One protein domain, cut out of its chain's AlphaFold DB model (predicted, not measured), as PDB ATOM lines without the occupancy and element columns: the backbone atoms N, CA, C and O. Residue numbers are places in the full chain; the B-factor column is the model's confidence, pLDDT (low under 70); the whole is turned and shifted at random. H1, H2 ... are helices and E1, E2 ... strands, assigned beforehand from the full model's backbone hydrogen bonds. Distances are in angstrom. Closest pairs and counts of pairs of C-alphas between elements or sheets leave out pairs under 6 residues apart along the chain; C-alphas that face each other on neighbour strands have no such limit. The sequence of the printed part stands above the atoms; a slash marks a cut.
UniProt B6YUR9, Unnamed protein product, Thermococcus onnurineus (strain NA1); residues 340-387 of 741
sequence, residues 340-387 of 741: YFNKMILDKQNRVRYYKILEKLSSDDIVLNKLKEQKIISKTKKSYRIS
ATOM      1  N   TYR A 340     -10.794 -44.841  27.196       68.12
ATOM      2  CA  TYR A 340     -12.220 -44.676  27.474       68.12
ATOM      3  C   TYR A 340     -12.464 -43.660  28.585       68.12
ATOM      4  O   TYR A 340     -13.427 -42.899  28.493       68.12
ATOM      5  N   PHE A 341     -11.591 -43.603  29.590       74.25
ATOM      6  CA  PHE A 341     -11.648 -42.638  30.680       74.25
ATOM      7  C   PHE A 341     -11.471 -41.206  30.166       74.25
ATOM      8  O   PHE A 341     -12.340 -40.358  30.367       74.25
ATOM      9  N   ASN A 342     -10.417 -40.945  29.394       67.44
ATOM     10  CA  ASN A 342     -10.148 -39.629  28.816       67.44
ATOM     11  C   ASN A 342     -11.262 -39.203  27.847       67.44
ATOM     12  O   ASN A 342     -11.735 -38.063  27.892       67.44
ATOM     13  N   LYS A 343     -11.767 -40.121  27.010       69.06
ATOM     14  CA  LYS A 343     -12.924 -39.847  26.141       69.06
ATOM     15  C   LYS A 343     -14.205 -39.610  26.934       69.06
ATOM     16  O   LYS A 343     -14.990 -38.747  26.555       69.06
ATOM     17  N   MET A 344     -14.411 -40.303  28.047       74.56
ATOM     18  CA  MET A 344     -15.548 -40.075  28.935       74.56
ATOM     19  C   MET A 344     -15.523 -38.651  29.532       74.56
ATOM     20  O   MET A 344     -16.570 -38.002  29.605       74.56
ATOM     21  N   ILE A 345     -14.348 -38.129  29.901       70.69
ATOM     22  CA  ILE A 345     -14.200 -36.748  30.389       70.69
ATOM     23  C   ILE A 345     -14.418 -35.729  29.252       70.69
ATOM     24  O   ILE A 345     -15.211 -34.792  29.400       70.69
ATOM     25  N   LEU A 346     -13.787 -35.937  28.092       62.53
ATOM     26  CA  LEU A 346     -13.678 -34.929  27.026       62.53
ATOM     27  C   LEU A 346     -14.821 -34.940  25.987       62.53
ATOM     28  O   LEU A 346     -15.192 -33.879  25.481       62.53
ATOM     29  N   ASP A 347     -15.407 -36.099  25.664       65.25
ATOM     30  CA  ASP A 347     -16.437 -36.254  24.624       65.25
ATOM     31  C   ASP A 347     -17.846 -36.281  25.234       65.25
ATOM     32  O   ASP A 347     -18.355 -37.329  25.631       65.25
ATOM     33  N   LYS A 348     -18.499 -35.110  25.278       63.28
ATOM     34  CA  LYS A 348     -19.857 -34.932  25.825       63.28
ATOM     35  C   LYS A 348     -20.919 -35.816  25.149       63.28
ATOM     36  O   LYS A 348     -21.880 -36.176  25.824       63.28
ATOM     37  N   GLN A 349     -20.771 -36.161  23.868       58.78
ATOM     38  CA  GLN A 349     -21.811 -36.858  23.099       58.78
ATOM     39  C   GLN A 349     -21.823 -38.367  23.376       58.78
ATOM     40  O   GLN A 349     -22.890 -38.971  23.466       58.78
ATOM     41  N   ASN A 350     -20.652 -38.974  23.583       60.03
ATOM     42  CA  ASN A 350     -20.519 -40.429  23.728       60.03
ATOM     43  C   ASN A 350     -20.249 -40.908  25.168       60.03
ATOM     44  O   ASN A 350     -19.988 -42.096  25.376       60.03
ATOM     45  N   ARG A 351     -20.353 -40.034  26.182       69.81
ATOM     46  CA  ARG A 351     -20.026 -40.358  27.592       69.81
ATOM     47  C   ARG A 351     -20.694 -41.624  28.117       69.81
ATOM     48  O   ARG A 351     -20.040 -42.434  28.758       69.81
ATOM     49  N   VAL A 352     -21.984 -41.816  27.825       67.00
ATOM     50  CA  VAL A 352     -22.755 -42.991  28.281       67.00
ATOM     51  C   VAL A 352     -22.168 -44.287  27.733       67.00
ATOM     52  O   VAL A 352     -22.097 -45.290  28.441       67.00
ATOM     53  N   ARG A 353     -21.742 -44.271  26.466       67.00
ATOM     54  CA  ARG A 353     -21.131 -45.426  25.813       67.00
ATOM     55  C   ARG A 353     -19.792 -45.759  26.465       67.00
ATOM     56  O   ARG A 353     -19.552 -46.924  26.753       67.00
ATOM     57  N   TYR A 354     -18.959 -44.752  26.720       71.50
ATOM     58  CA  TYR A 354     -17.644 -44.942  27.333       71.50
ATOM     59  C   TYR A 354     -17.727 -45.364  28.803       71.50
ATOM     60  O   TYR A 354     -17.046 -46.303  29.191       71.50
ATOM     61  N   TYR A 355     -18.634 -44.776  29.589       75.44
ATOM     62  CA  TYR A 355     -18.875 -45.194  30.972       75.44
ATOM     63  C   TYR A 355     -19.317 -46.660  31.073       75.44
ATOM     64  O   TYR A 355     -18.794 -47.398  31.895       75.44
ATOM     65  N   LYS A 356     -20.254 -47.108  30.223       70.19
ATOM     66  CA  LYS A 356     -20.701 -48.512  30.224       70.19
ATOM     67  C   LYS A 356     -19.561 -49.483  29.921       70.19
ATOM     68  O   LYS A 356     -19.547 -50.576  30.468       70.19
ATOM     69  N   ILE A 357     -18.642 -49.094  29.036       66.75
ATOM     70  CA  ILE A 357     -17.447 -49.887  28.724       66.75
ATOM     71  C   ILE A 357     -16.523 -49.932  29.950       66.75
ATOM     72  O   ILE A 357     -16.146 -51.014  30.375       66.75
ATOM     73  N   LEU A 358     -16.251 -48.784  30.578       71.69
ATOM     74  CA  LEU A 358     -15.433 -48.688  31.794       71.69
ATOM     75  C   LEU A 358     -15.997 -49.503  32.969       71.69
ATOM     76  O   LEU A 358     -15.263 -50.231  33.621       71.69
ATOM     77  N   GLU A 359     -17.304 -49.427  33.214       73.12
ATOM     78  CA  GLU A 359     -17.977 -50.164  34.293       73.12
ATOM     79  C   GLU A 359     -17.898 -51.685  34.105       73.12
ATOM     80  O   GLU A 359     -17.785 -52.419  35.080       73.12
ATOM     81  N   LYS A 360     -17.929 -52.155  32.853       68.38
ATOM     82  CA  LYS A 360     -17.778 -53.574  32.505       68.38
ATOM     83  C   LYS A 360     -16.333 -54.056  32.606       68.38
ATOM     84  O   LYS A 360     -16.102 -55.227  32.870       68.38
ATOM     85  N   LEU A 361     -15.384 -53.153  32.389       62.50
ATOM     86  CA  LEU A 361     -13.955 -53.441  32.390       62.50
ATOM     87  C   LEU A 361     -13.322 -53.559  33.765       62.50
ATOM     88  O   LEU A 361     -12.178 -53.986  33.899       62.50
ATOM     89  N   SER A 362     -14.018 -53.038  34.760       59.00
ATOM     90  CA  SER A 362     -13.382 -52.594  35.983       59.00
ATOM     91  C   SER A 362     -14.446 -52.432  37.061       59.00
ATOM     92  O   SER A 362     -14.653 -51.355  37.617       59.00
ATOM     93  N   SER A 363     -15.175 -53.522  37.321       54.97
ATOM     94  CA  SER A 363     -16.208 -53.578  38.361       54.97
ATOM     95  C   SER A 363     -15.659 -53.219  39.747       54.97
ATOM     96  O   SER A 363     -16.383 -52.606  40.528       54.97
ATOM     97  N   ASP A 364     -14.373 -53.503  39.989       60.59
ATOM     98  CA  ASP A 364     -13.651 -53.234  41.240       60.59
ATOM     99  C   ASP A 364     -12.588 -52.125  41.111       60.59
ATOM    100  O   ASP A 364     -11.687 -52.005  41.938       60.59
ATOM    101  N   ASP A 365     -12.672 -51.288  40.075       79.38
ATOM    102  CA  ASP A 365     -11.685 -50.233  39.857       79.38
ATOM    103  C   ASP A 365     -11.816 -49.094  40.864       79.38
ATOM    104  O   ASP A 365     -12.858 -48.441  40.988       79.38
ATOM    105  N   ILE A 366     -10.708 -48.830  41.557       84.06
ATOM    106  CA  ILE A 366     -10.615 -47.817  42.606       84.06
ATOM    107  C   ILE A 366     -11.000 -46.424  42.094       84.06
ATOM    108  O   ILE A 366     -11.646 -45.666  42.818       84.06
ATOM    109  N   VAL A 367     -10.681 -46.097  40.836       85.81
ATOM    110  CA  VAL A 367     -11.008 -44.798  40.240       85.81
ATOM    111  C   VAL A 367     -12.513 -44.699  40.004       85.81
ATOM    112  O   VAL A 367     -13.150 -43.761  40.484       85.81
ATOM    113  N   LEU A 368     -13.119 -45.660  39.306       83.75
ATOM    114  CA  LEU A 368     -14.554 -45.663  39.017       83.75
ATOM    115  C   LEU A 368     -15.397 -45.716  40.291       83.75
ATOM    116  O   LEU A 368     -16.384 -44.982  40.386       83.75
ATOM    117  N   ASN A 369     -15.000 -46.521  41.277       86.19
ATOM    118  CA  ASN A 369     -15.671 -46.595  42.573       86.19
ATOM    119  C   ASN A 369     -15.622 -45.245  43.286       86.19
ATOM    120  O   ASN A 369     -16.672 -44.713  43.659       86.19
ATOM    121  N   LYS A 370     -14.449 -44.600  43.324       88.56
ATOM    122  CA  LYS A 370     -14.309 -43.256  43.892       88.56
ATOM    123  C   LYS A 370     -15.200 -42.226  43.196       88.56
ATOM    124  O   LYS A 370     -15.849 -41.409  43.855       88.56
ATOM    125  N   LEU A 371     -15.279 -42.272  41.864       86.88
ATOM    126  CA  LEU A 371     -16.123 -41.367  41.079       86.88
ATOM    127  C   LEU A 371     -17.628 -41.583  41.325       86.88
ATOM    128  O   LEU A 371     -18.401 -40.615  41.287       86.88
ATOM    129  N   LYS A 372     -18.059 -42.826  41.579       84.25
ATOM    130  CA  LYS A 372     -19.448 -43.156  41.944       84.25
ATOM    131  C   LYS A 372     -19.771 -42.701  43.367       84.25
ATOM    132  O   LYS A 372     -20.760 -41.991  43.554       84.25
ATOM    133  N   GLU A 373     -18.927 -43.045  44.339       86.31
ATOM    134  CA  GLU A 373     -19.078 -42.670  45.754       86.31
ATOM    135  C   GLU A 373     -19.241 -41.158  45.929       86.31
ATOM    136  O   GLU A 373     -20.167 -40.690  46.592       86.31
ATOM    137  N   GLN A 374     -18.397 -40.371  45.255       87.06
ATOM    138  CA  GLN A 374     -18.451 -38.909  45.331       87.06
ATOM    139  C   GLN A 374     -19.561 -38.279  44.476       87.06
ATOM    140  O   GLN A 374     -19.674 -37.051  44.381       87.06
ATOM    141  N   LYS A 375     -20.413 -39.096  43.841       85.38
ATOM    142  CA  LYS A 375     -21.485 -38.640  42.945       85.38
ATOM    143  C   LYS A 375     -20.946 -37.694  41.861       85.38
ATOM    144  O   LYS A 375     -21.606 -36.704  41.512       85.38
ATOM    145  N   ILE A 376     -19.725 -37.957  41.383       84.12
ATOM    146  CA  ILE A 376     -19.117 -37.275  40.231       84.12
ATOM    147  C   ILE A 376     -19.773 -37.813  38.969       84.12
ATOM    148  O   ILE A 376     -20.175 -37.038  38.100       84.12
ATOM    149  N   ILE A 377     -19.952 -39.132  38.926       79.50
ATOM    150  CA  ILE A 377     -20.797 -39.814  37.956       79.50
ATOM    151  C   ILE A 377     -22.178 -39.979  38.586       79.50
ATOM    152  O   ILE A 377     -22.330 -40.573  39.650       79.50
ATOM    153  N   SER A 378     -23.203 -39.445  37.926       73.94
ATOM    154  CA  SER A 378     -24.595 -39.584  38.357       73.94
ATOM    155  C   SER A 378     -25.443 -40.199  37.247       73.94
ATOM    156  O   SER A 378     -25.358 -39.803  36.081       73.94
ATOM    157  N   LYS A 379     -26.257 -41.194  37.614       63.78
ATOM    158  CA  LYS A 379     -27.186 -41.884  36.714       63.78
ATOM    159  C   LYS A 379     -28.533 -41.159  36.733       63.78
ATOM    160  O   LYS A 379     -29.165 -41.059  37.779       63.78
ATOM    161  N   THR A 380     -28.994 -40.675  35.582       58.53
ATOM    162  CA  THR A 380     -30.393 -40.249  35.382       58.53
ATOM    163  C   THR A 380     -31.115 -41.261  34.489       58.53
ATOM    164  O   THR A 380     -30.467 -42.003  33.751       58.53
ATOM    165  N   LYS A 381     -32.458 -41.285  34.506       51.75
ATOM    166  CA  LYS A 381     -33.278 -42.224  33.704       51.75
ATOM    167  C   LYS A 381     -32.980 -42.204  32.189       51.75
ATOM    168  O   LYS A 381     -33.306 -43.174  31.518       51.75
ATOM    169  N   LYS A 382     -32.369 -41.136  31.648       51.22
ATOM    170  CA  LYS A 382     -32.064 -40.980  30.207       51.22
ATOM    171  C   LYS A 382     -30.587 -40.679  29.882       51.22
ATOM    172  O   LYS A 382     -30.222 -40.702  28.712       51.22
ATOM    173  N   SER A 383     -29.727 -40.393  30.868       57.31
ATOM    174  CA  SER A 383     -28.319 -40.024  30.624       57.31
ATOM    175  C   SER A 383     -27.413 -40.231  31.847       57.31
ATOM    176  O   SER A 383     -27.880 -40.215  32.985       57.31
ATOM    177  N   TYR A 384     -26.106 -40.384  31.626       64.50
ATOM    178  CA  TYR A 384     -25.100 -40.236  32.683       64.50
ATOM    179  C   TYR A 384     -24.553 -38.811  32.647       64.50
ATOM    180  O   TYR A 384     -24.135 -38.336  31.588       64.50
ATOM    181  N   ARG A 385     -24.535 -38.134  33.797       69.06
ATOM    182  CA  ARG A 385     -23.934 -36.804  33.941       69.06
ATOM    183  C   ARG A 385     -22.653 -36.927  34.753       69.06
ATOM    184  O   ARG A 385     -22.681 -37.415  35.881       69.06
ATOM    185  N   ILE A 386     -21.557 -36.457  34.165       74.12
ATOM    186  CA  ILE A 386     -20.271 -36.283  34.842       74.12
ATOM    187  C   ILE A 386     -20.153 -34.818  35.214       74.12
ATOM    188  O   ILE A 386     -20.230 -33.950  34.338       74.12
ATOM    189  N   SER A 387     -20.003 -34.547  36.505       82.38
ATOM    190  CA  SER A 387     -19.707 -33.202  36.980       82.38
ATOM    191  C   SER A 387     -18.212 -32.938  36.841       82.38
ATOM    192  O   SER A 387     -17.428 -33.398  37.667       82.38
TER     193      SER A 387
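What this domain is: This is residues 340 to 387 of the 741 residues of the protein "Unnamed protein product" of Thermococcus onnurineus (strain NA1) (UniProt B6YUR9). A helical hairpin, H1 and H2, makes one side of a small body, and a short two-stranded hairpin, E1 and E2, makes the opposite side, with H3 at one end next to E1. The link from H2 to H3 sticks out with residues 360 to 366, while E2 comes back near the first half of H2. The printed part has 48 residues with three named helices and two named strands, in the order H1, H2, H3, E1, E2; the sheet is antiparallel and the class is mostly helix. The whole is compact and rounded, with a radius of gyration of the C-alphas of 9.9 A and spans of 25 by 19 by 17 A.

How they stand to each other: H1, residues 340 to 346, and H2, residues 351 to 361, touch and form a helical hairpin, at a shallow tilt of 25 degrees, opposite ways; their closest C-alphas, of Met 344 and Arg 351, are 4.7 A apart. H3, residues 366 to 373, is close to H2 but not clearly touching, with the closest C-alphas, of Glu 359 and Leu 368, 7.4 A apart, at a steep tilt of 55 degrees. E1, residues 377 to 379, and E2, residues 384 to 386, form an antiparallel hairpin, with N 378 and O 385 2.9 A apart, within hydrogen-bond range. The closest C-alphas of H3 and E1, of Leu 371 and Ile 377, are 5.8 A apart, and those of H2 and E2, of Val 352 and Tyr 384, 5.7 A. H1 and H3 are apart. In H1, H2 and H3 every O i to N i+4 pair is within hydrogen-bond range.

Where its parts are: H1 begins at C-alpha 340 (-12.220, -44.676, 27.474) and is 9.9 A long. H2 is 15.2 A and H3 10.4 A long. E1 is 6.8 A long, and E2, 6.6 A, ends at C-alpha 386 (-20.271, -36.283, 34.842).

The domain as a whole: The C-alphas farthest apart, of Gln 349 and Asp 364, are 25.8 A apart. The printed part has no cut, and its four links are tight. The mean pLDDT of the printed part is 71.2; 24 residues are under 70, among them residues 346 to 353, 360 to 364 and 379 to 385.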